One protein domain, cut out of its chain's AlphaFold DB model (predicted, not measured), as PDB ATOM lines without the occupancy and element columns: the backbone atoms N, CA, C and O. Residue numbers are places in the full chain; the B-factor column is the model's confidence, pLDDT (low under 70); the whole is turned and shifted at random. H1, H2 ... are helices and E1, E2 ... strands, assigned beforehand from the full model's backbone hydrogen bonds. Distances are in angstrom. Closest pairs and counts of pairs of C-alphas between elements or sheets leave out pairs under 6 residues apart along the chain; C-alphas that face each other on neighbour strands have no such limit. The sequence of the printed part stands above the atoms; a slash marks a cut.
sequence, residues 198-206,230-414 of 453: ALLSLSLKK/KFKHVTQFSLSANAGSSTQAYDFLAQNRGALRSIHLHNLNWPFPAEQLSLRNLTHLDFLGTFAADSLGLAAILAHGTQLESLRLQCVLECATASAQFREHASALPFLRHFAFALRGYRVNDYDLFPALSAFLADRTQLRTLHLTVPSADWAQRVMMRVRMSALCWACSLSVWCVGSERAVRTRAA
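AT A GLANCE: This is residues 198 to 206 and 230 to 414 of the 453 residues of an uncharacterized protein of Phanerochaete carnosa (strain HHB-10118-sp) (UniProt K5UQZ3). Look for a curved, solenoid-like slab: the chain winds in stacked turns, with seven parallel strands side by side lining the hollow side and H1, the stretch 272 to 283, H2, H3 and H4 following one another along the bulging side. H5 continues the row beyond E7, and H6 lies far out past that end. The printed part has 194 residues, in the order E1 E2 H1 E3 E4 H2 E5 H3 E6 H4 E7 H5 H6; the sheet's order is E1 E2 E3 E4 E5 E6 E7. The class is mixed, helices and strands. The whole is compact, with a radius of gyration of the C-alphas of 17.4 A and spans of 53 by 40 by 30 A.

IN THESE COORDINATES: Find C-alpha 199 at (-12.099, 37.628, 48.401); there E1 begins, residues 199 to 206, 19.9 A long. Next come E2, residues 236 to 240, H1, 246 to 255, and E3, 262 to 271, which bends by 117 degrees at residue 268. E4 is 284 to 291, H2 297 to 304, E5 310 to 317, H3 322 to 328. E6, 338 to 346, runs 23.0 A from C-alpha 338 at (-11.519, 12.507, 41.800). H4 is 353 to 362, E7 369 to 373, and H5 377 to 387, 14.9 A long. H6, 405 to 414, ends at C-alpha 414, (-46.798, -2.909, 41.502).

HOW THE PARTS SIT: Start at the sheet, twisted, with edge strands E1 and E7. Look at N 204 and O 238, 2.8 A, for E1 and E2; N 239 and O 264, 2.8 A, for E2 and E3; N 265 and O 286, 2.8 A, for E3 and E4; N 287 and O 312, 2.8 A, for E4 and E5; N 313 and O 340, 2.8 A, for E5 and E6; N 341 and O 371, 2.8 A, for E6 and E7. E2, H1, E3; E4, H2, E5; E5, H3, E6; and E6, H4, E7 are strand-helix-strand units, parallel neighbours with a helix between, their crossovers right-handed. H1 is on the sheet over E3, at a height of 9.3 A. H2 only grazes the sheet with residues 297 to 301. H2 and H3 touch, closest at C-alphas 299 and 325, 5.4 A. H3 and H4 touch, closest at C-alphas 323 and 353, 4.2 A. H4 and H5 are close but not clearly touching, C-alphas 355 and 387 being closest at 6.9 A. H6 touches no helix. In H1 to H6 every O i to N i+4 pair is within hydrogen-bond range.

THE WHOLE: The C-alphas farthest apart, of Ala 198 and Ala 414, are 57.2 A apart. Residues 207 to 229 are not printed; C-alphas 206 and 230 stand 19.8 A apart across the cut. The links E3 to E4 and H5 to H6 are long. In this predicted model pLDDT is under 70 at residues 198 to 199 and 384 to 413.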
ATOM      1  N   ALA A 198      -9.358  40.662  49.802       62.09
ATOM      2  CA  ALA A 198      -9.123  39.269  50.219       62.09
ATOM      3  C   ALA A 198     -10.235  38.269  49.846       62.09
ATOM      4  O   ALA A 198     -10.367  37.226  50.484       62.09
ATOM      5  N   LEU A 199     -11.068  38.569  48.845       66.75
ATOM      6  CA  LEU A 199     -12.099  37.628  48.401       66.75
ATOM      7  C   LEU A 199     -11.477  36.521  47.548       66.75
ATOM      8  O   LEU A 199     -11.228  36.712  46.361       66.75
ATOM      9  N   LEU A 200     -11.237  35.365  48.167       78.94
ATOM     10  CA  LEU A 200     -10.707  34.183  47.486       78.94
ATOM     11  C   LEU A 200     -11.820  33.300  46.913       78.94
ATOM     12  O   LEU A 200     -11.622  32.695  45.860       78.94
ATOM     13  N   SER A 201     -12.990  33.272  47.564       85.44
ATOM     14  CA  SER A 201     -14.091  32.368  47.233       85.44
ATOM     15  C   SER A 201     -15.429  33.107  47.130       85.44
ATOM     16  O   SER A 201     -15.856  33.774  48.077       85.44
ATOM     17  N   LEU A 202     -16.086  32.989  45.971       84.19
ATOM     18  CA  LEU A 202     -17.410  33.555  45.696       84.19
ATOM     19  C   LEU A 202     -18.395  32.426  45.379       84.19
ATOM     20  O   LEU A 202     -18.239  31.739  44.370       84.19
ATOM     21  N   SER A 203     -19.424  32.264  46.212       86.00
ATOM     22  CA  SER A 203     -20.525  31.329  45.986       86.00
ATOM     23  C   SER A 203     -21.849  32.070  45.835       86.00
ATOM     24  O   SER A 203     -22.273  32.814  46.719       86.00
ATOM     25  N   LEU A 204     -22.518  31.858  44.706       83.62
ATOM     26  CA  LEU A 204     -23.833  32.405  44.405       83.62
ATOM     27  C   LEU A 204     -24.807  31.245  44.231       83.62
ATOM     28  O   LEU A 204     -24.701  30.453  43.293       83.62
ATOM     29  N   LYS A 205     -25.782  31.143  45.131       82.62
ATOM     30  CA  LYS A 205     -26.827  30.124  45.044       82.62
ATOM     31  C   LYS A 205     -28.177  30.806  44.952       82.62
ATOM     32  O   LYS A 205     -28.614  31.456  45.903       82.62
ATOM     33  N   LYS A 206     -28.867  30.619  43.827       75.38
ATOM     34  CA  LYS A 206     -30.259  31.048  43.712       75.38
ATOM     35  C   LYS A 206     -31.165  29.952  44.268       75.38
ATOM     36  O   LYS A 206     -31.250  28.861  43.710       75.38
ATOM     37  N   LYS A 230     -16.864  43.639  39.657       85.75
ATOM     38  CA  LYS A 230     -15.516  43.469  39.104       85.75
ATOM     39  C   LYS A 230     -14.557  43.083  40.228       85.75
ATOM     40  O   LYS A 230     -13.894  43.947  40.819       85.75
ATOM     41  N   PHE A 231     -14.535  41.796  40.549       87.31
ATOM     42  CA  PHE A 231     -13.525  41.173  41.389       87.31
ATOM     43  C   PHE A 231     -12.324  40.793  40.524       87.31
ATOM     44  O   PHE A 231     -12.486  40.332  39.396       87.31
ATOM     45  N   LYS A 232     -11.125  41.022  41.057       85.12
ATOM     46  CA  LYS A 232      -9.869  40.537  40.487       85.12
ATOM     47  C   LYS A 232      -9.314  39.495  41.448       85.12
ATOM     48  O   LYS A 232      -9.405  39.696  42.656       85.12
ATOM     49  N   HIS A 233      -8.700  38.446  40.913       89.38
ATOM     50  CA  HIS A 233      -8.016  37.397  41.682       89.38
ATOM     51  C   HIS A 233      -8.927  36.436  42.456       89.38
ATOM     52  O   HIS A 233      -8.496  35.848  43.446       89.38
ATOM     53  N   VAL A 234     -10.164  36.227  41.998       94.81
ATOM     54  CA  VAL A 234     -10.997  35.156  42.558       94.81
ATOM     55  C   VAL A 234     -10.373  33.811  42.190       94.81
ATOM     56  O   VAL A 234     -10.124  33.545  41.014       94.81
ATOM     57  N   THR A 235     -10.097  32.980  43.195       96.50
ATOM     58  CA  THR A 235      -9.471  31.661  43.002       96.50
ATOM     59  C   THR A 235     -10.501  30.539  43.005       96.50
ATOM     60  O   THR A 235     -10.310  29.528  42.331       96.50
ATOM     61  N   GLN A 236     -11.620  30.726  43.704       96.62
ATOM     62  CA  GLN A 236     -12.725  29.778  43.750       96.62
ATOM     63  C   GLN A 236     -14.030  30.467  43.359       96.62
ATOM     64  O   GLN A 236     -14.420  31.481  43.945       96.62
ATOM     65  N   PHE A 237     -14.728  29.898  42.384       96.19
ATOM     66  CA  PHE A 237     -16.022  30.395  41.944       96.19
ATOM     67  C   PHE A 237     -17.061  29.284  41.959       96.19
ATOM     68  O   PHE A 237     -16.844  28.203  41.418       96.19
ATOM     69  N   SER A 238     -18.208  29.562  42.566       96.56
ATOM     70  CA  SER A 238     -19.341  28.656  42.615       96.56
ATOM     71  C   SER A 238     -20.615  29.400  42.240       96.56
ATOM     72  O   SER A 238     -20.950  30.428  42.827       96.56
ATOM     73  N   LEU A 239     -21.340  28.877  41.259       95.00
ATOM     74  CA  LEU A 239     -22.612  29.408  40.808       95.00
ATOM     75  C   LEU A 239     -23.585  28.259  40.576       95.00
ATOM     76  O   LEU A 239     -23.340  27.383  39.750       95.00
ATOM     77  N   SER A 240     -24.712  28.288  41.281       94.56
ATOM     78  CA  SER A 240     -25.831  27.376  41.054       94.56
ATOM     79  C   SER A 240     -27.070  28.174  40.667       94.56
ATOM     80  O   SER A 240     -27.617  28.927  41.482       94.56
ATOM     81  N   ALA A 241     -27.508  27.999  39.422       90.88
ATOM     82  CA  ALA A 241     -28.647  28.687  38.836       90.88
ATOM     83  C   ALA A 241     -29.503  27.707  38.021       90.88
ATOM     84  O   ALA A 241     -28.987  26.867  37.295       90.88
ATOM     85  N   ASN A 242     -30.827  27.834  38.122       88.31
ATOM     86  CA  ASN A 242     -31.764  27.002  37.354       88.31
ATOM     87  C   ASN A 242     -32.200  27.655  36.028       88.31
ATOM     88  O   ASN A 242     -32.811  27.005  35.188       88.31
ATOM     89  N   ALA A 243     -31.911  28.944  35.852       84.31
ATOM     90  CA  ALA A 243     -32.292  29.753  34.695       84.31
ATOM     91  C   ALA A 243     -31.189  30.793  34.421       84.31
ATOM     92  O   ALA A 243     -30.136  30.733  35.057       84.31
ATOM     93  N   GLY A 244     -31.433  31.761  33.533       85.12
ATOM     94  CA  GLY A 244     -30.602  32.963  33.355       85.12
ATOM     95  C   GLY A 244     -29.617  32.928  32.202       85.12
ATOM     96  O   GLY A 244     -29.311  31.870  31.654       85.12
ATOM     97  N   SER A 245     -29.119  34.118  31.862       88.38
ATOM     98  CA  SER A 245     -28.118  34.296  30.816       88.38
ATOM     99  C   SER A 245     -26.754  33.806  31.292       88.38
ATOM    100  O   SER A 245     -26.239  34.261  32.317       88.38
ATOM    101  N   SER A 246     -26.160  32.890  30.532       93.38
ATOM    102  CA  SER A 246     -24.798  32.412  30.757       93.38
ATOM    103  C   SER A 246     -23.746  33.484  30.473       93.38
ATOM    104  O   SER A 246     -22.673  33.448  31.072       93.38
ATOM    105  N   THR A 247     -24.068  34.480  29.637       93.81
ATOM    106  CA  THR A 247     -23.149  35.539  29.196       93.81
ATOM    107  C   THR A 247     -22.470  36.241  30.368       93.81
ATOM    108  O   THR A 247     -21.255  36.343  30.395       93.81
ATOM    109  N   GLN A 248     -23.218  36.634  31.400       90.56
ATOM    110  CA  GLN A 248     -22.644  37.363  32.540       90.56
ATOM    111  C   GLN A 248     -21.700  36.505  33.382       90.56
ATOM    112  O   GLN A 248     -20.670  36.986  33.857       90.56
ATOM    113  N   ALA A 249     -22.039  35.228  33.570       92.94
ATOM    114  CA  ALA A 249     -21.148  34.300  34.247       92.94
ATOM    115  C   ALA A 249     -19.883  34.074  33.411       92.94
ATOM    116  O   ALA A 249     -18.788  34.036  33.961       92.94
ATOM    117  N   TYR A 250     -20.012  33.984  32.089       95.56
ATOM    118  CA  TYR A 250     -18.885  33.824  31.174       95.56
ATOM    119  C   TYR A 250     -17.983  35.055  31.146       95.56
ATOM    120  O   TYR A 250     -16.765  34.904  31.203       95.56
ATOM    121  N   ASP A 251     -18.551  36.260  31.168       94.69
ATOM    122  CA  ASP A 251     -17.798  37.508  31.287       94.69
ATOM    123  C   ASP A 251     -17.017  37.551  32.603       94.69
ATOM    124  O   ASP A 251     -15.844  37.928  32.632       94.69
ATOM    125  N   PHE A 252     -17.642  37.123  33.702       94.06
ATOM    126  CA  PHE A 252     -16.979  37.023  35.000       94.06
ATOM    127  C   PHE A 252     -15.828  36.002  34.991       94.06
ATOM    128  O   PHE A 252     -14.742  36.284  35.513       94.06
ATOM    129  N   LEU A 253     -16.046  34.832  34.383       95.75
ATOM    130  CA  LEU A 253     -15.029  33.791  34.218       95.75
ATOM    131  C   LEU A 253     -13.862  34.289  33.362       95.75
ATOM    132  O   LEU A 253     -12.712  34.128  33.763       95.75
ATOM    133  N   ALA A 254     -14.145  34.969  32.249       95.88
ATOM    134  CA  ALA A 254     -13.136  35.554  31.375       95.88
ATOM    135  C   ALA A 254     -12.295  36.614  32.109       95.88
ATOM    136  O   ALA A 254     -11.068  36.618  31.999       95.88
ATOM    137  N   GLN A 255     -12.929  37.459  32.930       95.00
ATOM    138  CA  GLN A 255     -12.237  38.460  33.752       95.00
ATOM    139  C   GLN A 255     -11.296  37.840  34.795       95.00
ATOM    140  O   GLN A 255     -10.253  38.419  35.100       95.00
ATOM    141  N   ASN A 256     -11.639  36.668  35.340       95.31
ATOM    142  CA  ASN A 256     -10.855  35.979  36.371       95.31
ATOM    143  C   ASN A 256     -10.074  34.767  35.836       95.31
ATOM    144  O   ASN A 256      -9.504  34.000  36.614       95.31
ATOM    145  N   ARG A 257      -9.981  34.624  34.509       95.38
ATOM    146  CA  ARG A 257      -9.452  33.444  33.815       95.38
ATOM    147  C   ARG A 257      -8.081  32.989  34.324       95.38
ATOM    148  O   ARG A 257      -7.850  31.795  34.464       95.38
ATOM    149  N   GLY A 258      -7.176  33.920  34.621       95.50
ATOM    150  CA  GLY A 258      -5.823  33.599  35.090       95.50
ATOM    151  C   GLY A 258      -5.729  33.175  36.561       95.50
ATOM    152  O   GLY A 258      -4.779  32.486  36.924       95.50
ATOM    153  N   ALA A 259      -6.691  33.568  37.399       96.44
ATOM    154  CA  ALA A 259      -6.631  33.368  38.848       96.44
ATOM    155  C   ALA A 259      -7.446  32.165  39.342       96.44
ATOM    156  O   ALA A 259      -7.133  31.617  40.399       96.44
ATOM    157  N   LEU A 260      -8.467  31.752  38.587       97.31
ATOM    158  CA  LEU A 260      -9.355  30.661  38.975       97.31
ATOM    159  C   LEU A 260      -8.605  29.325  39.059       97.31
ATOM    160  O   LEU A 260      -7.857  28.949  38.157       97.31
ATOM    161  N   ARG A 261      -8.844  28.612  40.160       97.69
ATOM    162  CA  ARG A 261      -8.313  27.280  40.486       97.69
ATOM    163  C   ARG A 261      -9.432  26.267  40.720       97.69
ATOM    164  O   ARG A 261      -9.288  25.114  40.325       97.69
ATOM    165  N   SER A 262     -10.541  26.697  41.323       98.12
ATOM    166  CA  SER A 262     -11.725  25.863  41.551       98.12
ATOM    167  C   SER A 262     -12.973  26.500  40.958       98.12
ATOM    168  O   SER A 262     -13.246  27.681  41.189       98.12
ATOM    169  N   ILE A 263     -13.734  25.720  40.194       98.00
ATOM    170  CA  ILE A 263     -14.953  26.179  39.535       98.00
ATOM    171  C   ILE A 263     -16.079  25.176  39.754       98.00
ATOM    172  O   ILE A 263     -15.938  23.995  39.447       98.00
ATOM    173  N   HIS A 264     -17.221  25.681  40.214       98.00
ATOM    174  CA  HIS A 264     -18.471  24.942  40.341       98.00
ATOM    175  C   HIS A 264     -19.574  25.687  39.584       98.00
ATOM    176  O   HIS A 264     -20.068  26.705  40.060       98.00
ATOM    177  N   LEU A 265     -19.961  25.211  38.405       97.19
ATOM    178  CA  LEU A 265     -20.988  25.836  37.566       97.19
ATOM    179  C   LEU A 265     -22.144  24.876  37.392       97.19
ATOM    180  O   LEU A 265     -22.025  23.890  36.669       97.19
ATOM    181  N   HIS A 266     -23.260  25.150  38.056       97.25
ATOM    182  CA  HIS A 266     -24.432  24.292  38.028       97.25
ATOM    183  C   HIS A 266     -25.609  24.999  37.374       97.25
ATOM    184  O   HIS A 266     -26.321  25.750  38.038       97.25
ATOM    185  N   ASN A 267     -25.811  24.728  36.086       95.12
ATOM    186  CA  ASN A 267     -27.001  25.102  35.333       95.12
ATOM    187  C   ASN A 267     -27.172  24.172  34.126       95.12
ATOM    188  O   ASN A 267     -26.410  24.248  33.166       95.12
ATOM    189  N   LEU A 268     -28.208  23.327  34.154       95.75
ATOM    190  CA  LEU A 268     -28.432  22.293  33.139       95.75
ATOM    191  C   LEU A 268     -28.519  22.843  31.707       95.75
ATOM    192  O   LEU A 268     -28.194  22.114  30.780       95.75
ATOM    193  N   ASN A 269     -28.939  24.097  31.532       95.00
ATOM    194  CA  ASN A 269     -29.187  24.700  30.221       95.00
ATOM    195  C   ASN A 269     -27.975  25.456  29.659       95.00
ATOM    196  O   ASN A 269     -28.058  26.009  28.564       95.00
ATOM    197  N   TRP A 270     -26.877  25.552  30.409       96.56
ATOM    198  CA  TRP A 270     -25.713  26.319  29.982       96.56
ATOM    199  C   TRP A 270     -24.727  25.450  29.208       96.56
ATOM    200  O   TRP A 270     -24.375  24.373  29.700       96.56
ATOM    201  N   PRO A 271     -24.229  25.919  28.049       97.25
ATOM    202  CA  PRO A 271     -23.156  25.228  27.359       97.25
ATOM    203  C   PRO A 271     -21.864  25.268  28.181       97.25
ATOM    204  O   PRO A 271     -21.682  26.090  29.086       97.25
ATOM    205  N   PHE A 272     -20.941  24.365  27.880       97.81
ATOM    206  CA  PHE A 272     -19.633  24.378  28.519       97.81
ATOM    207  C   PHE A 272     -18.778  25.564  28.014       97.81
ATOM    208  O   PHE A 272     -18.517  25.646  26.813       97.81
ATOM    209  N   PRO A 273     -18.302  26.471  28.892       97.38
ATOM    210  CA  PRO A 273     -17.570  27.674  28.485       97.38
ATOM    211  C   PRO A 273     -16.072  27.410  28.274       97.38
ATOM    212  O   PRO A 273     -15.226  27.901  29.022       97.38
ATOM    213  N   ALA A 274     -15.721  26.603  27.271       96.44
ATOM    214  CA  ALA A 274     -14.328  26.210  27.027       96.44
ATOM    215  C   ALA A 274     -13.391  27.416  26.813       96.44
ATOM    216  O   ALA A 274     -12.263  27.426  27.305       96.44
ATOM    217  N   GLU A 275     -13.867  28.452  26.122       96.25
ATOM    218  CA  GLU A 275     -13.061  29.617  25.741       96.25
ATOM    219  C   GLU A 275     -12.800  30.577  26.904       96.25
ATOM    220  O   GLU A 275     -11.752  31.222  26.956       96.25
ATOM    221  N   GLN A 276     -13.732  30.667  27.852       96.94
ATOM    222  CA  GLN A 276     -13.654  31.598  28.979       96.94
ATOM    223  C   GLN A 276     -12.879  31.016  30.165       96.94
ATOM    224  O   GLN A 276     -12.487  31.754  31.071       96.94
ATOM    225  N   LEU A 277     -12.602  29.711  30.152       96.62
ATOM    226  CA  LEU A 277     -11.853  29.023  31.197       96.62
ATOM    227  C   LEU A 277     -10.361  28.895  30.854       96.62
ATOM    228  O   LEU A 277      -9.959  28.610  29.724       96.62
ATOM    229  N   SER A 278      -9.493  29.088  31.852       96.44
ATOM    230  CA  SER A 278      -8.082  28.678  31.770       96.44
ATOM    231  C   SER A 278      -7.937  27.300  32.390       96.44
ATOM    232  O   SER A 278      -7.563  27.157  33.551       96.44
ATOM    233  N   LEU A 279      -8.250  26.271  31.607       96.69
ATOM    234  CA  LEU A 279      -8.225  24.879  32.067       96.69
ATOM    235  C   LEU A 279      -6.843  24.458  32.597       96.69
ATOM    236  O   LEU A 279      -6.768  23.647  33.513       96.69
ATOM    237  N   ARG A 280      -5.766  25.094  32.110       97.19
ATOM    238  CA  ARG A 280      -4.382  24.872  32.564       97.19
ATOM    239  C   ARG A 280      -4.153  25.202  34.034       97.19
ATOM    240  O   ARG A 280      -3.260  24.627  34.642       97.19
ATOM    241  N   ASN A 281      -4.927  26.138  34.582       96.31
ATOM    242  CA  ASN A 281      -4.775  26.601  35.958       96.31
ATOM    243  C   ASN A 281      -5.736  25.904  36.926       96.31
ATOM    244  O   ASN A 281      -5.561  26.040  38.139       96.31
ATOM    245  N   LEU A 282      -6.751  25.202  36.421       98.31
ATOM    246  CA  LEU A 282      -7.767  24.588  37.263       98.31
ATOM    247  C   LEU A 282      -7.240  23.317  37.920       98.31
ATOM    248  O   LEU A 282      -6.671  22.451  37.264       98.31
ATOM    249  N   THR A 283      -7.515  23.198  39.215       98.38
ATOM    250  CA  THR A 283      -7.333  21.971  39.991       98.38
ATOM    251  C   THR A 283      -8.668  21.269  40.238       98.38
ATOM    252  O   THR A 283      -8.707  20.045  40.337       98.38
ATOM    253  N   HIS A 284      -9.773  22.024  40.284       98.56
ATOM    254  CA  HIS A 284     -11.118  21.498  40.523       98.56
ATOM    255  C   HIS A 284     -12.120  22.067  39.513       98.56
ATOM    256  O   HIS A 284     -12.259  23.284  39.372       98.56
ATOM    257  N   LEU A 285     -12.849  21.180  38.838       98.50
ATOM    258  CA  LEU A 285     -13.920  21.528  37.910       98.50
ATOM    259  C   LEU A 285     -15.157  20.671  38.195       98.50
ATOM    260  O   LEU A 285     -15.137  19.461  37.984       98.50
ATOM    261  N   ASP A 286     -16.237  21.302  38.655       98.50
ATOM    262  CA  ASP A 286     -17.568  20.710  38.806       98.50
ATOM    263  C   ASP A 286     -18.544  21.444  37.880       98.50
ATOM    264  O   ASP A 286     -18.925  22.590  38.122       98.50
ATOM    265  N   PHE A 287     -18.925  20.797  36.785       98.25
ATOM    266  CA  PHE A 287     -19.798  21.369  35.772       98.25
ATOM    267  C   PHE A 287     -21.087  20.561  35.664       98.25
ATOM    268  O   PHE A 287     -21.052  19.354  35.419       98.25
ATOM    269  N   LEU A 288     -22.224  21.242  35.799       97.75
ATOM    270  CA  LEU A 288     -23.540  20.747  35.419       97.75
ATOM    271  C   LEU A 288     -24.091  21.624  34.292       97.75
ATOM    272  O   LEU A 288     -24.350  22.796  34.543       97.75
ATOM    273  N   GLY A 289     -24.289  21.054  33.098       97.06
ATOM    274  CA  GLY A 289     -24.740  21.790  31.907       97.06
ATOM    275  C   GLY A 289     -24.839  20.943  30.636       97.06
ATOM    276  O   GLY A 289     -25.051  19.730  30.707       97.06
ATOM    277  N   THR A 290     -24.691  21.562  29.467       97.12
ATOM    278  CA  THR A 290     -24.769  20.896  28.158       97.12
ATOM    279  C   THR A 290     -23.439  20.930  27.408       97.12
ATOM    280  O   THR A 290     -22.664  21.883  27.494       97.12
ATOM    281  N   PHE A 291     -23.171  19.871  26.646       97.50
ATOM    282  CA  PHE A 291     -22.141  19.860  25.609       97.50
ATOM    283  C   PHE A 291     -22.844  19.702  24.265       97.50
ATOM    284  O   PHE A 291     -23.423  18.645  24.005       97.50
ATOM    285  N   ALA A 292     -22.810  20.763  23.456       96.25
ATOM    286  CA  ALA A 292     -23.413  20.798  22.125       96.25
ATOM    287  C   ALA A 292     -22.784  19.757  21.181       96.25
ATOM    288  O   ALA A 292     -21.693  19.244  21.447       96.25
ATOM    289  N   ALA A 293     -23.471  19.452  20.080       95.06
ATOM    290  CA  ALA A 293     -23.063  18.412  19.135       95.06
ATOM    291  C   ALA A 293     -21.680  18.641  18.504       95.06
ATOM    292  O   ALA A 293     -20.926  17.692  18.299       95.06
ATOM    293  N   ASP A 294     -21.347  19.901  18.256       94.56
ATOM    294  CA  ASP A 294     -20.088  20.406  17.705       94.56
ATOM    295  C   ASP A 294     -19.086  20.836  18.790       94.56
ATOM    296  O   ASP A 294     -18.003  21.342  18.493       94.56
ATOM    297  N   SER A 295     -19.419  20.636  20.068       95.25
ATOM    298  CA  SER A 295     -18.581  21.106  21.163       95.25
ATOM    299  C   SER A 295     -17.283  20.306  21.261       95.25
ATOM    300  O   SER A 295     -17.277  19.096  21.504       95.25
ATOM    301  N   LEU A 296     -16.166  21.029  21.206       96.25
ATOM    302  CA  LEU A 296     -14.836  20.537  21.572       96.25
ATOM    303  C   LEU A 296     -14.547  20.711  23.072       96.25
ATOM    304  O   LEU A 296     -13.397  20.648  23.499       96.25
ATOM    305  N   GLY A 297     -15.572  20.952  23.898       96.56
ATOM    306  CA  GLY A 297     -15.397  21.244  25.321       96.56
ATOM    307  C   GLY A 297     -14.718  20.113  26.096       96.56
ATOM    308  O   GLY A 297     -13.845  20.378  26.918       96.56
ATOM    309  N   LEU A 298     -15.071  18.857  25.808       97.56
ATOM    310  CA  LEU A 298     -14.439  17.684  26.422       97.56
ATOM    311  C   LEU A 298     -12.976  17.535  25.978       97.56
ATOM    312  O   LEU A 298     -12.104  17.429  26.839       97.56
ATOM    313  N   ALA A 299     -12.691  17.623  24.675       97.81
ATOM    314  CA  ALA A 299     -11.322  17.656  24.153       97.81
ATOM    315  C   ALA A 299     -10.487  18.769  24.805       97.81
ATOM    316  O   ALA A 299      -9.383  18.515  25.269       97.81
ATOM    317  N   ALA A 300     -11.036  19.979  24.944       97.94
ATOM    318  CA  ALA A 300     -10.355  21.091  25.602       97.94
ATOM    319  C   ALA A 300     -10.036  20.792  27.078       97.94
ATOM    320  O   ALA A 300      -8.923  21.071  27.529       97.94
ATOM    321  N   ILE A 301     -10.978  20.203  27.833       98.06
ATOM    322  CA  ILE A 301     -10.743  19.761  29.222       98.06
ATOM    323  C   ILE A 301      -9.591  18.762  29.268       98.06
ATOM    324  O   ILE A 301      -8.681  18.927  30.076       98.06
ATOM    325  N   LEU A 302      -9.614  17.745  28.410       98.06
ATOM    326  CA  LEU A 302      -8.609  16.687  28.401       98.06
ATOM    327  C   LEU A 302      -7.234  17.220  27.965       98.06
ATOM    328  O   LEU A 302      -6.240  17.003  28.653       98.06
ATOM    329  N   ALA A 303      -7.173  17.997  26.885       98.06
ATOM    330  CA  ALA A 303      -5.931  18.529  26.331       98.06
ATOM    331  C   ALA A 303      -5.273  19.605  27.212       98.06
ATOM    332  O   ALA A 303      -4.051  19.759  27.200       98.06
ATOM    333  N   HIS A 304      -6.056  20.395  27.952       98.12
ATOM    334  CA  HIS A 304      -5.533  21.547  28.696       98.12
ATOM    335  C   HIS A 304      -5.638  21.422  30.216       98.12
ATOM    336  O   HIS A 304      -4.990  22.193  30.916       98.12
ATOM    337  N   GLY A 305      -6.402  20.468  30.743       97.88
ATOM    338  CA  GLY A 305      -6.636  20.275  32.175       97.88
ATOM    339  C   GLY A 305      -5.526  19.530  32.916       97.88
ATOM    340  O   GLY A 305      -5.813  18.775  33.836       97.88
ATOM    341  N   THR A 306      -4.256  19.689  32.540       97.50
ATOM    342  CA  THR A 306      -3.157  18.863  33.077       97.50
ATOM    343  C   THR A 306      -2.979  18.958  34.595       97.50
ATOM    344  O   THR A 306      -2.457  18.016  35.181       97.50
ATOM    345  N   GLN A 307      -3.435  20.044  35.231       97.62
ATOM    346  CA  GLN A 307      -3.401  20.261  36.686       97.62
ATOM    347  C   GLN A 307      -4.680  19.811  37.420       97.62
ATOM    348  O   GLN A 307      -4.764  19.974  38.637       97.62
ATOM    349  N   LEU A 308      -5.682  19.265  36.718       98.56
ATOM    350  CA  LEU A 308      -6.948  18.874  37.337       98.56
ATOM    351  C   LEU A 308      -6.767  17.665  38.260       98.56
ATOM    352  O   LEU A 308      -6.445  16.563  37.819       98.56
ATOM    353  N   GLU A 309      -7.070  17.872  39.539       98.50
ATOM    354  CA  GLU A 309      -7.155  16.824  40.556       98.50
ATOM    355  C   GLU A 309      -8.583  16.282  40.690       98.50
ATOM    356  O   GLU A 309      -8.779  15.098  40.974       98.50
ATOM    357  N   SER A 310      -9.585  17.139  40.468       98.56
ATOM    358  CA  SER A 310     -11.002  16.791  40.567       98.56
ATOM    359  C   SER A 310     -11.775  17.241  39.333       98.56
ATOM    360  O   SER A 310     -11.941  18.439  39.099       98.56
ATOM    361  N   LEU A 311     -12.321  16.277  38.594       98.56
ATOM    362  CA  LEU A 311     -13.184  16.504  37.440       98.56
ATOM    363  C   LEU A 311     -14.551  15.864  37.676       98.56
ATOM    364  O   LEU A 311     -14.687  14.640  37.727       98.56
ATOM    365  N   ARG A 312     -15.578  16.704  37.789       98.38
ATOM    366  CA  ARG A 312     -16.971  16.295  37.927       98.38
ATOM    367  C   ARG A 312     -17.807  16.901  36.815       98.38
ATOM    368  O   ARG A 312     -18.026  18.104  36.774       98.38
ATOM    369  N   LEU A 313     -18.300  16.050  35.929       98.00
ATOM    370  CA  LEU A 313     -19.138  16.432  34.803       98.00
ATOM    371  C   LEU A 313     -20.517  15.805  34.980       98.00
ATOM    372  O   LEU A 313     -20.661  14.588  35.034       98.00
ATOM    373  N   GLN A 314     -21.539  16.641  35.089       97.50
ATOM    374  CA  GLN A 314     -22.936  16.235  35.071       97.50
ATOM    375  C   GLN A 314     -23.586  16.867  33.848       97.50
ATOM    376  O   GLN A 314     -23.942  18.035  33.882       97.50
ATOM    377  N   CYS A 315     -23.728  16.158  32.739       96.88
ATOM    378  CA  CYS A 315     -24.099  16.836  31.503       96.88
ATOM    379  C   CYS A 315     -25.216  16.178  30.712       96.88
ATOM    380  O   CYS A 315     -25.502  14.985  30.837       96.88
ATOM    381  N   VAL A 316     -25.865  17.006  29.895       96.25
ATOM    382  CA  VAL A 316     -26.558  16.550  28.694       96.25
ATOM    383  C   VAL A 316     -25.528  16.522  27.577       96.25
ATOM    384  O   VAL A 316     -24.981  17.564  27.210       96.25
ATOM    385  N   LEU A 317     -25.226  15.326  27.087       95.44
ATOM    386  CA  LEU A 317     -24.240  15.131  26.034       95.44
ATOM    387  C   LEU A 317     -24.963  15.014  24.689       95.44
ATOM    388  O   LEU A 317     -25.704  14.053  24.450       95.44
ATOM    389  N   GLU A 318     -24.752  16.007  23.830       95.31
ATOM    390  CA  GLU A 318     -25.202  16.002  22.434       95.31
ATOM    391  C   GLU A 318     -24.040  15.745  21.461       95.31
ATOM    392  O   GLU A 318     -24.265  15.588  20.270       95.31
ATOM    393  N   CYS A 319     -22.801  15.681  21.955       92.94
ATOM    394  CA  CYS A 319     -21.601  15.439  21.158       92.94
ATOM    395  C   CYS A 319     -21.439  13.950  20.808       92.94
ATOM    396  O   CYS A 319     -21.324  13.105  21.697       92.94
ATOM    397  N   ALA A 320     -21.394  13.640  19.508       91.00
ATOM    398  CA  ALA A 320     -21.183  12.287  18.985       91.00
ATOM    399  C   ALA A 320     -19.744  11.782  19.133       91.00
ATOM    400  O   ALA A 320     -19.501  10.581  19.092       91.00
ATOM    401  N   THR A 321     -18.788  12.701  19.262       94.81
ATOM    402  CA  THR A 321     -17.351  12.411  19.217       94.81
ATOM    403  C   THR A 321     -16.729  12.290  20.604       94.81
ATOM    404  O   THR A 321     -15.509  12.207  20.724       94.81
ATOM    405  N   ALA A 322     -17.536  12.240  21.666       95.88
ATOM    406  CA  ALA A 322     -17.037  12.164  23.034       95.88
ATOM    407  C   ALA A 322     -16.141  10.931  23.260       95.88
ATOM    408  O   ALA A 322     -15.055  11.068  23.826       95.88
ATOM    409  N   SER A 323     -16.532   9.746  22.775       96.38
ATOM    410  CA  SER A 323     -15.689   8.543  22.837       96.38
ATOM    411  C   SER A 323     -14.353   8.712  22.113       96.38
ATOM    412  O   SER A 323     -13.319   8.308  22.646       96.38
ATOM    413  N   ALA A 324     -14.355   9.337  20.933       97.19
ATOM    414  CA  ALA A 324     -13.144   9.618  20.169       97.19
ATOM    415  C   ALA A 324     -12.201  10.553  20.943       97.19
ATOM    416  O   ALA A 324     -11.022  10.240  21.075       97.19
ATOM    417  N   GLN A 325     -12.730  11.619  21.549       97.25
ATOM    418  CA  GLN A 325     -11.945  12.578  22.335       97.25
ATOM    419  C   GLN A 325     -11.288  11.933  23.570       97.25
ATOM    420  O   GLN A 325     -10.136  12.224  23.882       97.25
ATOM    421  N   PHE A 326     -11.975  11.014  24.264       97.56
ATOM    422  CA  PHE A 326     -11.364  10.266  25.375       97.56
ATOM    423  C   PHE A 326     -10.257   9.309  24.917       97.56
ATOM    424  O   PHE A 326      -9.271   9.142  25.633       97.56
ATOM    425  N   ARG A 327     -10.404   8.684  23.741       97.31
ATOM    426  CA  ARG A 327      -9.376   7.795  23.168       97.31
ATOM    427  C   ARG A 327      -8.149   8.576  22.710       97.31
ATOM    428  O   ARG A 327      -7.032   8.164  22.997       97.31
ATOM    429  N   GLU A 328      -8.365   9.700  22.034       98.00
ATOM    430  CA  GLU A 328      -7.301  10.596  21.572       98.00
ATOM    431  C   GLU A 328      -6.459  11.123  22.740       98.00
ATOM    432  O   GLU A 328      -5.238  11.232  22.645       98.00
ATOM    433  N   HIS A 329      -7.096  11.376  23.884       97.75
ATOM    434  CA  HIS A 329      -6.445  11.895  25.080       97.75
ATOM    435  C   HIS A 329      -6.321  10.857  26.205       97.75
ATOM    436  O   HIS A 329      -6.520  11.186  27.375       97.75
ATOM    437  N   ALA A 330      -5.958   9.611  25.880       96.94
ATOM    438  CA  ALA A 330      -5.854   8.515  26.853       96.94
ATOM    439  C   ALA A 330      -4.998   8.868  28.093       96.94
ATOM    440  O   ALA A 330      -5.394   8.590  29.228       96.94
ATOM    441  N   SER A 331      -3.874   9.562  27.888       96.94
ATOM    442  CA  SER A 331      -2.905   9.951  28.924       96.94
ATOM    443  C   SER A 331      -3.155  11.325  29.569       96.94
ATOM    444  O   SER A 331      -2.341  11.786  30.370       96.94
ATOM    445  N   ALA A 332      -4.265  12.002  29.254       97.62
ATOM    446  CA  ALA A 332      -4.563  13.321  29.817       97.62
ATOM    447  C   ALA A 332      -4.806  13.290  31.338       97.62
ATOM    448  O   ALA A 332      -5.053  12.247  31.928       97.62
ATOM    449  N   LEU A 333      -4.790  14.450  32.001       97.69
ATOM    450  CA  LEU A 333      -5.123  14.580  33.432       97.69
ATOM    451  C   LEU A 333      -4.308  13.628  34.355       97.69
ATOM    452  O   LEU A 333      -4.887  12.774  35.034       97.69
ATOM    453  N   PRO A 334      -2.965  13.735  34.395       97.25
ATOM    454  CA  PRO A 334      -2.110  12.815  35.156       97.25
ATOM    455  C   PRO A 334      -2.316  12.880  36.679       97.25
ATOM    456  O   PRO A 334      -2.062  11.899  37.372       97.25
ATOM    457  N   PHE A 335      -2.799  14.009  37.209       97.69
ATOM    458  CA  PHE A 335      -3.035  14.214  38.645       97.69
ATOM    459  C   PHE A 335      -4.485  13.957  39.073       97.69
ATOM    460  O   PHE A 335      -4.868  14.290  40.194       97.69
ATOM    461  N   LEU A 336      -5.304  13.369  38.197       98.25
ATOM    462  CA  LEU A 336      -6.720  13.146  38.453       98.25
ATOM    463  C   LEU A 336      -6.929  12.130  39.588       98.25
ATOM    464  O   LEU A 336      -6.669  10.936  39.441       98.25
ATOM    465  N   ARG A 337      -7.457  12.610  40.715       98.19
ATOM    466  CA  ARG A 337      -7.769  11.824  41.919       98.19
ATOM    467  C   ARG A 337      -9.263  11.588  42.077       98.19
ATOM    468  O   ARG A 337      -9.674  10.540  42.573       98.19
ATOM    469  N   HIS A 338     -10.073  12.551  41.656       98.25
ATOM    470  CA  HIS A 338     -11.519  12.507  41.800       98.25
ATOM    471  C   HIS A 338     -12.174  12.636  40.433       98.25
ATOM    472  O   HIS A 338     -12.098  13.685  39.798       98.25
ATOM    473  N   PHE A 339     -12.826  11.568  39.979       98.19
ATOM    474  CA  PHE A 339     -13.540  11.569  38.712       98.19
ATOM    475  C   PHE A 339     -15.012  11.242  38.916       98.19
ATOM    476  O   PHE A 339     -15.374  10.210  39.485       98.19
ATOM    477  N   ALA A 340     -15.876  12.120  38.422       97.62
ATOM    478  CA  ALA A 340     -17.308  11.907  38.412       97.62
ATOM    479  C   ALA A 340     -17.883  12.270  37.043       97.62
ATOM    480  O   ALA A 340     -17.698  13.382  36.558       97.62
ATOM    481  N   PHE A 341     -18.619  11.345  36.438       96.88
ATOM    482  CA  PHE A 341     -19.271  11.539  35.151       96.88
ATOM    483  C   PHE A 341     -20.717  11.055  35.237       96.88
ATOM    484  O   PHE A 341     -20.982   9.870  35.437       96.88
ATOM    485  N   ALA A 342     -21.665  11.979  35.128       95.69
ATOM    486  CA  ALA A 342     -23.088  11.696  35.213       95.69
ATOM    487  C   ALA A 342     -23.811  12.220  33.973       95.69
ATOM    488  O   ALA A 342     -23.899  13.426  33.752       95.69
ATOM    489  N   LEU A 343     -24.394  11.314  33.199       94.75
ATOM    490  CA  LEU A 343     -25.268  11.688  32.097       94.75
ATOM    491  C   LEU A 343     -26.660  12.023  32.650       94.75
ATOM    492  O   LEU A 343     -27.295  11.214  33.327       94.75
ATOM    493  N   ARG A 344     -27.136  13.241  32.387       93.94
ATOM    494  CA  ARG A 344     -28.505  13.683  32.713       93.94
ATOM    495  C   ARG A 344     -29.447  13.511  31.532       93.94
ATOM    496  O   ARG A 344     -30.618  13.204  31.717       93.94
ATOM    497  N   GLY A 345     -28.909  13.673  30.332       87.56
ATOM    498  CA  GLY A 345     -29.593  13.459  29.071       87.56
ATOM    499  C   GLY A 345     -28.581  13.012  28.031       87.56
ATOM    500  O   GLY A 345     -27.391  13.315  28.129       87.56
ATOM    501  N   TYR A 346     -29.055  12.247  27.062       79.75
ATOM    502  CA  TYR A 346     -28.202  11.650  26.053       79.75
ATOM    503  C   TYR A 346     -28.989  11.583  24.757       79.75
ATOM    504  O   TYR A 346     -29.992  10.875  24.681       79.75
ATOM    505  N   ARG A 347     -28.591  12.410  23.787       83.44
ATOM    506  CA  ARG A 347     -29.280  12.510  22.494       83.44
ATOM    507  C   ARG A 347     -28.552  11.780  21.378       83.44
ATOM    508  O   ARG A 347     -29.178  11.439  20.382       83.44
ATOM    509  N   VAL A 348     -27.260  11.513  21.551       78.44
ATOM    510  CA  VAL A 348     -26.447  10.843  20.539       78.44
ATOM    511  C   VAL A 348     -26.070   9.454  20.994       78.44
ATOM    512  O   VAL A 348     -25.544   9.317  22.078       78.44
ATOM    513  N   ASN A 349     -26.281   8.444  20.153       83.50
ATOM    514  CA  ASN A 349     -25.976   7.042  20.441       83.50
ATOM    515  C   ASN A 349     -24.476   6.696  20.281       83.50
ATOM    516  O   ASN A 349     -24.106   5.863  19.458       83.50
ATOM    517  N   ASP A 350     -23.605   7.309  21.075       90.62
ATOM    518  CA  ASP A 350     -22.187   6.942  21.220       90.62
ATOM    519  C   ASP A 350     -21.992   5.744  22.184       90.62
ATOM    520  O   ASP A 350     -21.603   5.877  23.351       90.62
ATOM    521  N   TYR A 351     -22.290   4.536  21.699       89.31
ATOM    522  CA  TYR A 351     -22.174   3.287  22.473       89.31
ATOM    523  C   TYR A 351     -20.756   2.989  22.987       89.31
ATOM    524  O   TYR A 351     -20.586   2.166  23.892       89.31
ATOM    525  N   ASP A 352     -19.758   3.659  22.421       92.44
ATOM    526  CA  ASP A 352     -18.343   3.480  22.704       92.44
ATOM    527  C   ASP A 352     -17.819   4.426  23.792       92.44
ATOM    528  O   ASP A 352     -16.680   4.266  24.240       92.44
ATOM    529  N   LEU A 353     -18.650   5.358  24.274       93.38
ATOM    530  CA  LEU A 353     -18.276   6.356  25.277       93.38
ATOM    531  C   LEU A 353     -17.713   5.735  26.556       93.38
ATOM    532  O   LEU A 353     -16.663   6.145  27.038       93.38
ATOM    533  N   PHE A 354     -18.390   4.741  27.121       91.75
ATOM    534  CA  PHE A 354     -17.957   4.152  28.388       91.75
ATOM    535  C   PHE A 354     -16.817   3.151  28.232       91.75
ATOM    536  O   PHE A 354     -15.942   3.166  29.094       91.75
ATOM    537  N   PRO A 355     -16.745   2.336  27.162       92.38
ATOM    538  CA  PRO A 355     -15.508   1.649  26.816       92.38
ATOM    539  C   PRO A 355     -14.316   2.611  26.728       92.38
ATOM    540  O   PRO A 355     -13.308   2.381  27.395       92.38
ATOM    541  N   ALA A 356     -14.452   3.731  26.009       95.44
ATOM    542  CA  ALA A 356     -13.409   4.753  25.905       95.44
ATOM    543  C   ALA A 356     -13.052   5.364  27.269       95.44
ATOM    544  O   ALA A 356     -11.880   5.461  27.610       95.44
ATOM    545  N   LEU A 357     -14.051   5.706  28.082       95.19
ATOM    546  CA  LEU A 357     -13.858   6.263  29.420       95.19
ATOM    547  C   LEU A 357     -13.218   5.251  30.386       95.19
ATOM    548  O   LEU A 357     -12.389   5.624  31.208       95.19
ATOM    549  N   SER A 358     -13.557   3.965  30.273       93.94
ATOM    550  CA  SER A 358     -12.935   2.902  31.068       93.94
ATOM    551  C   SER A 358     -11.472   2.686  30.689       93.94
ATOM    552  O   SER A 358     -10.640   2.571  31.582       93.94
ATOM    553  N   ALA A 359     -11.154   2.705  29.390       94.56
ATOM    554  CA  ALA A 359      -9.784   2.623  28.895       94.56
ATOM    555  C   ALA A 359      -8.976   3.849  29.326       94.56
ATOM    556  O   ALA A 359      -7.885   3.697  29.858       94.56
ATOM    557  N   PHE A 360      -9.558   5.047  29.196       96.19
ATOM    558  CA  PHE A 360      -8.980   6.282  29.709       96.19
ATOM    559  C   PHE A 360      -8.610   6.110  31.183       96.19
ATOM    560  O   PHE A 360      -7.453   6.298  31.536       96.19
ATOM    561  N   LEU A 361      -9.550   5.727  32.052       96.00
ATOM    562  CA  LEU A 361      -9.319   5.645  33.498       96.00
ATOM    563  C   LEU A 361      -8.441   4.464  33.957       96.00
ATOM    564  O   LEU A 361      -7.982   4.504  35.098       96.00
ATOM    565  N   ALA A 362      -8.208   3.446  33.122       94.31
ATOM    566  CA  ALA A 362      -7.516   2.213  33.511       94.31
ATOM    567  C   ALA A 362      -6.088   2.452  34.028       94.31
ATOM    568  O   ALA A 362      -5.684   1.839  35.013       94.31
ATOM    569  N   ASP A 363      -5.364   3.397  33.428       91.31
ATOM    570  CA  ASP A 363      -3.949   3.633  33.743       91.31
ATOM    571  C   ASP A 363      -3.737   4.599  34.928       91.31
ATOM    572  O   ASP A 363      -2.605   4.935  35.284       91.31
ATOM    573  N   ARG A 364      -4.812   5.068  35.583       95.50
ATOM    574  CA  ARG A 364      -4.722   6.066  36.665       95.50
ATOM    575  C   ARG A 364      -4.683   5.428  38.047       95.50
ATOM    576  O   ARG A 364      -5.689   5.344  38.746       95.50
ATOM    577  N   THR A 365      -3.476   5.093  38.492       95.25
ATOM    578  CA  THR A 365      -3.208   4.543  39.837       95.25
ATOM    579  C   THR A 365      -3.516   5.512  40.983       95.25
ATOM    580  O   THR A 365      -3.740   5.085  42.112       95.25
ATOM    581  N   GLN A 366      -3.557   6.822  40.712       96.50
ATOM    582  CA  GLN A 366      -3.847   7.852  41.718       96.50
ATOM    583  C   GLN A 366      -5.350   8.118  41.919       96.50
ATOM    584  O   GLN A 366      -5.715   8.935  42.771       96.50
ATOM    585  N   LEU A 367      -6.226   7.455  41.155       97.19
ATOM    586  CA  LEU A 367      -7.667   7.676  41.217       97.19
ATOM    587  C   LEU A 367      -8.238   7.149  42.545       97.19
ATOM    588  O   LEU A 367      -8.224   5.954  42.821       97.19
ATOM    589  N   ARG A 368      -8.764   8.055  43.376       96.75
ATOM    590  CA  ARG A 368      -9.315   7.752  44.709       96.75
ATOM    591  C   ARG A 368     -10.819   7.553  44.696       96.75
ATOM    592  O   ARG A 368     -11.336   6.721  45.433       96.75
ATOM    593  N   THR A 369     -11.531   8.347  43.903       96.06
ATOM    594  CA  THR A 369     -12.994   8.286  43.837       96.06
ATOM    595  C   THR A 369     -13.451   8.259  42.393       96.06
ATOM    596  O   THR A 369     -13.078   9.138  41.613       96.06
ATOM    597  N   LEU A 370     -14.309   7.294  42.074       95.81
ATOM    598  CA  LEU A 370     -14.945   7.153  40.774       95.81
ATOM    599  C   LEU A 370     -16.463   7.131  40.944       95.81
ATOM    600  O   LEU A 370     -17.001   6.281  41.650       95.81
ATOM    601  N   HIS A 371     -17.157   8.041  40.266       95.00
ATOM    602  CA  HIS A 371     -18.614   8.086  40.260       95.00
ATOM    603  C   HIS A 371     -19.153   8.155  38.833       95.00
ATOM    604  O   HIS A 371     -19.060   9.188  38.176       95.00
ATOM    605  N   LEU A 372     -19.754   7.065  38.361       93.12
ATOM    606  CA  LEU A 372     -20.370   6.991  37.038       93.12
ATOM    607  C   LEU A 372     -21.887   6.872  37.177       93.12
ATOM    608  O   LEU A 372     -22.381   6.018  37.912       93.12
ATOM    609  N   THR A 373     -22.637   7.720  36.477       91.38
ATOM    610  CA  THR A 373     -24.107   7.673  36.476       91.38
ATOM    611  C   THR A 373     -24.653   7.746  35.061       91.38
ATOM    612  O   THR A 373     -24.271   8.606  34.271       91.38
ATOM    613  N   VAL A 374     -25.598   6.855  34.772       89.38
ATOM    614  CA  VAL A 374     -26.304   6.756  33.494       89.38
ATOM    615  C   VAL A 374     -27.805   6.903  33.764       89.38
ATOM    616  O   VAL A 374     -28.292   6.314  34.732       89.38
ATOM    617  N   PRO A 375     -28.560   7.643  32.932       84.88
ATOM    618  CA  PRO A 375     -29.981   7.881  33.164       84.88
ATOM    619  C   PRO A 375     -30.865   6.660  32.855       84.88
ATOM    620  O   PRO A 375     -31.930   6.529  33.450       84.88
ATOM    621  N   SER A 376     -30.444   5.754  31.961       80.94
ATOM    622  CA  SER A 376     -31.229   4.575  31.566       80.94
ATOM    623  C   SER A 376     -30.626   3.266  32.077       80.94
ATOM    624  O   SER A 376     -29.442   2.984  31.869       80.94
ATOM    625  N   ALA A 377     -31.474   2.442  32.701       74.19
ATOM    626  CA  ALA A 377     -31.137   1.084  33.118       74.19
ATOM    627  C   ALA A 377     -30.821   0.179  31.918       74.19
ATOM    628  O   ALA A 377     -29.881  -0.604  31.994       74.19
ATOM    629  N   ASP A 378     -31.533   0.334  30.799       77.81
ATOM    630  CA  ASP A 378     -31.304  -0.468  29.589       77.81
ATOM    631  C   ASP A 378     -29.932  -0.170  28.988       77.81
ATOM    632  O   ASP A 378     -29.217  -1.067  28.538       77.81
ATOM    633  N   TRP A 379     -29.547   1.107  29.006       74.56
ATOM    634  CA  TRP A 379     -28.228   1.531  28.561       74.56
ATOM    635  C   TRP A 379     -27.151   0.945  29.477       74.56
ATOM    636  O   TRP A 379     -26.203   0.317  29.000       74.56
ATOM    637  N   ALA A 380     -27.343   1.072  30.797       75.06
ATOM    638  CA  ALA A 380     -26.436   0.500  31.785       75.06
ATOM    639  C   ALA A 380     -26.295  -1.017  31.604       75.06
ATOM    640  O   ALA A 380     -25.180  -1.517  31.594       75.06
ATOM    641  N   GLN A 381     -27.386  -1.750  31.372       77.50
ATOM    642  CA  GLN A 381     -27.355  -3.195  31.138       77.50
ATOM    643  C   GLN A 381     -26.575  -3.569  29.873       77.50
ATOM    644  O   GLN A 381     -25.700  -4.435  29.936       77.50
ATOM    645  N   ARG A 382     -26.836  -2.909  28.735       77.94
ATOM    646  CA  ARG A 382     -26.145  -3.212  27.465       77.94
ATOM    647  C   ARG A 382     -24.648  -2.940  27.547       77.94
ATOM    648  O   ARG A 382     -23.848  -3.756  27.094       77.94
ATOM    649  N   VAL A 383     -24.263  -1.810  28.135       71.12
ATOM    650  CA  VAL A 383     -22.850  -1.444  28.256       71.12
ATOM    651  C   VAL A 383     -22.151  -2.272  29.324       71.12
ATOM    652  O   VAL A 383     -21.061  -2.779  29.074       71.12
ATOM    653  N   MET A 384     -22.781  -2.501  30.475       66.38
ATOM    654  CA  MET A 384     -22.195  -3.327  31.530       66.38
ATOM    655  C   MET A 384     -22.008  -4.780  31.074       66.38
ATOM    656  O   MET A 384     -21.021  -5.403  31.458       66.38
ATOM    657  N   MET A 385     -22.874  -5.315  30.203       68.38
ATOM    658  CA  MET A 385     -22.638  -6.622  29.580       68.38
ATOM    659  C   MET A 385     -21.382  -6.651  28.700       68.38
ATOM    660  O   MET A 385     -20.675  -7.653  28.718       68.38
ATOM    661  N   ARG A 386     -21.061  -5.567  27.983       68.75
ATOM    662  CA  ARG A 386     -19.822  -5.482  27.185       68.75
ATOM    663  C   ARG A 386     -18.582  -5.271  28.056       68.75
ATOM    664  O   ARG A 386     -17.552  -5.889  27.813       68.75
ATOM    665  N   VAL A 387     -18.688  -4.451  29.102       65.88
ATOM    666  CA  VAL A 387     -17.577  -4.146  30.027       65.88
ATOM    667  C   VAL A 387     -17.281  -5.310  30.984       65.88
ATOM    668  O   VAL A 387     -16.177  -5.406  31.515       65.88
ATOM    669  N   ARG A 388     -18.214  -6.252  31.177       54.44
ATOM    670  CA  ARG A 388     -18.025  -7.435  32.036       54.44
ATOM    671  C   ARG A 388     -16.827  -8.317  31.665       54.44
ATOM    672  O   ARG A 388     -16.372  -9.049  32.535       54.44
ATOM    673  N   MET A 389     -16.268  -8.216  30.456       50.28
ATOM    674  CA  MET A 389     -15.000  -8.889  30.135       50.28
ATOM    675  C   MET A 389     -13.758  -8.197  30.723       50.28
ATOM    676  O   MET A 389     -12.742  -8.855  30.909       50.28
ATOM    677  N   SER A 390     -13.845  -6.918  31.099       52.34
ATOM    678  CA  SER A 390     -12.734  -6.134  31.670       52.34
ATOM    679  C   SER A 390     -12.900  -5.848  33.175       52.34
ATOM    680  O   SER A 390     -11.982  -5.364  33.836       52.34
ATOM    681  N   ALA A 391     -14.074  -6.150  33.743       47.59
ATOM    682  CA  ALA A 391     -14.483  -5.773  35.101       47.59
ATOM    683  C   ALA A 391     -13.759  -6.515  36.242       47.59
ATOM    684  O   ALA A 391     -13.830  -6.065  37.386       47.59
ATOM    685  N   LEU A 392     -13.022  -7.596  35.958       48.72
ATOM    686  CA  LEU A 392     -12.181  -8.259  36.967       48.72
ATOM    687  C   LEU A 392     -11.088  -7.329  37.525       48.72
ATOM    688  O   LEU A 392     -10.638  -7.535  38.645       48.72
ATOM    689  N   CYS A 393     -10.722  -6.264  36.804       48.09
ATOM    690  CA  CYS A 393      -9.713  -5.303  37.256       48.09
ATOM    691  C   CYS A 393     -10.256  -4.245  38.247       48.09
ATOM    692  O   CYS A 393      -9.488  -3.598  38.950       48.09
ATOM    693  N   TRP A 394     -11.581  -4.064  38.344       50.56
ATOM    694  CA  TRP A 394     -12.195  -2.907  39.027       50.56
ATOM    695  C   TRP A 394     -12.962  -3.257  40.316       50.56
ATOM    696  O   TRP A 394     -13.511  -2.376  40.981       50.56
ATOM    697  N   ALA A 395     -13.007  -4.537  40.691       41.50
ATOM    698  CA  ALA A 395     -13.869  -5.050  41.759       41.50
ATOM    699  C   ALA A 395     -13.519  -4.570  43.186       41.50
ATOM    700  O   ALA A 395     -14.303  -4.807  44.101       41.50
ATOM    701  N   CYS A 396     -12.405  -3.863  43.402       38.81
ATOM    702  CA  CYS A 396     -11.986  -3.459  44.749       38.81
ATOM    703  C   CYS A 396     -12.441  -2.057  45.204       38.81
ATOM    704  O   CYS A 396     -12.190  -1.719  46.356       38.81
ATOM    705  N   SER A 397     -13.107  -1.231  44.376       40.28
ATOM    706  CA  SER A 397     -13.478   0.139  44.817       40.28
ATOM    707  C   SER A 397     -14.760   0.750  44.216       40.28
ATOM    708  O   SER A 397     -15.092   1.900  44.500       40.28
ATOM    709  N   LEU A 398     -15.529   0.026  43.391       43.78
ATOM    710  CA  LEU A 398     -16.743   0.591  42.785       43.78
ATOM    711  C   LEU A 398     -17.988   0.408  43.664       43.78
ATOM    712  O   LEU A 398     -18.665  -0.617  43.617       43.78
ATOM    713  N   SER A 399     -18.391   1.470  44.357       45.81
ATOM    714  CA  SER A 399     -19.794   1.672  44.724       45.81
ATOM    715  C   SER A 399     -20.560   2.213  43.506       45.81
ATOM    716  O   SER A 399     -20.767   3.421  43.380       45.81
ATOM    717  N   VAL A 400     -20.967   1.346  42.570       47.09
ATOM    718  CA  VAL A 400     -21.897   1.740  41.493       47.09
ATOM    719  C   VAL A 400     -23.286   1.924  42.090       47.09
ATOM    720  O   VAL A 400     -23.961   0.959  42.434       47.09
ATOM    721  N   TRP A 401     -23.730   3.172  42.196       42.22
ATOM    722  CA  TRP A 401     -25.087   3.516  42.607       42.22
ATOM    723  C   TRP A 401     -25.973   3.683  41.360       42.22
ATOM    724  O   TRP A 401     -26.061   4.759  40.770       42.22
ATOM    725  N   CYS A 402     -26.673   2.622  40.948       43.97
ATOM    726  CA  CYS A 402     -27.777   2.713  39.979       43.97
ATOM    727  C   CYS A 402     -29.047   3.263  40.665       43.97
ATOM    728  O   CYS A 402     -30.008   2.536  40.894       43.97
ATOM    729  N   VAL A 403     -29.073   4.554  41.010       43.84
ATOM    730  CA  VAL A 403     -30.147   5.153  41.847       43.84
ATOM    731  C   VAL A 403     -31.497   5.311  41.133       43.84
ATOM    732  O   VAL A 403     -32.529   5.444  41.783       43.84
ATOM    733  N   GLY A 404     -31.541   5.283  39.800       41.69
ATOM    734  CA  GLY A 404     -32.766   5.624  39.061       41.69
ATOM    735  C   GLY A 404     -33.784   4.493  38.883       41.69
ATOM    736  O   GLY A 404     -34.962   4.764  38.671       41.69
ATOM    737  N   SER A 405     -33.359   3.230  38.952       45.53
ATOM    738  CA  SER A 405     -34.165   2.114  38.433       45.53
ATOM    739  C   SER A 405     -35.063   1.460  39.482       45.53
ATOM    740  O   SER A 405     -36.224   1.181  39.203       45.53
ATOM    741  N   GLU A 406     -34.599   1.263  40.720       40.12
ATOM    742  CA  GLU A 406     -35.364   0.449  41.675       40.12
ATOM    743  C   GLU A 406     -36.716   1.053  42.060       40.12
ATOM    744  O   GLU A 406     -37.694   0.318  42.167       40.12
ATOM    745  N   ARG A 407     -36.825   2.378  42.228       48.03
ATOM    746  CA  ARG A 407     -38.122   2.990  42.570       48.03
ATOM    747  C   ARG A 407     -39.095   2.977  41.395       48.03
ATOM    748  O   ARG A 407     -40.269   2.695  41.615       48.03
ATOM    749  N   ALA A 408     -38.617   3.229  40.174       49.00
ATOM    750  CA  ALA A 408     -39.437   3.244  38.961       49.00
ATOM    751  C   ALA A 408     -39.859   1.831  38.514       49.00
ATOM    752  O   ALA A 408     -40.992   1.623  38.082       49.00
ATOM    753  N   VAL A 409     -38.977   0.840  38.668       52.12
ATOM    754  CA  VAL A 409     -39.281  -0.567  38.377       52.12
ATOM    755  C   VAL A 409     -40.222  -1.144  39.432       52.12
ATOM    756  O   VAL A 409     -41.184  -1.806  39.059       52.12
ATOM    757  N   ARG A 410     -40.039  -0.835  40.726       53.59
ATOM    758  CA  ARG A 410     -40.975  -1.281  41.776       53.59
ATOM    759  C   ARG A 410     -42.363  -0.652  41.635       53.59
ATOM    760  O   ARG A 410     -43.351  -1.349  41.834       53.59
ATOM    761  N   THR A 411     -42.469   0.619  41.231       61.09
ATOM    762  CA  THR A 411     -43.785   1.236  40.960       61.09
ATOM    763  C   THR A 411     -44.444   0.693  39.693       61.09
ATOM    764  O   THR A 411     -45.653   0.472  39.699       61.09
ATOM    765  N   ARG A 412     -43.686   0.398  38.624       57.66
ATOM    766  CA  ARG A 412     -44.240  -0.275  37.435       57.66
ATOM    767  C   ARG A 412     -44.654  -1.720  37.707       57.66
ATOM    768  O   ARG A 412     -45.725  -2.111  37.263       57.66
ATOM    769  N   ALA A 413     -43.859  -2.486  38.452       60.59
ATOM    770  CA  ALA A 413     -44.196  -3.858  38.827       60.59
ATOM    771  C   ALA A 413     -45.471  -3.907  39.686       60.59
ATOM    772  O   ALA A 413     -46.385  -4.657  39.363       60.59
ATOM    773  N   ALA A 414     -45.588  -3.025  40.687       70.56
ATOM    774  CA  ALA A 414     -46.798  -2.909  41.502       70.56
ATOM    775  C   ALA A 414     -48.033  -2.485  40.680       70.56
ATOM    776  O   ALA A 414     -49.132  -2.987  40.901       70.56
TER     777      ALA A 414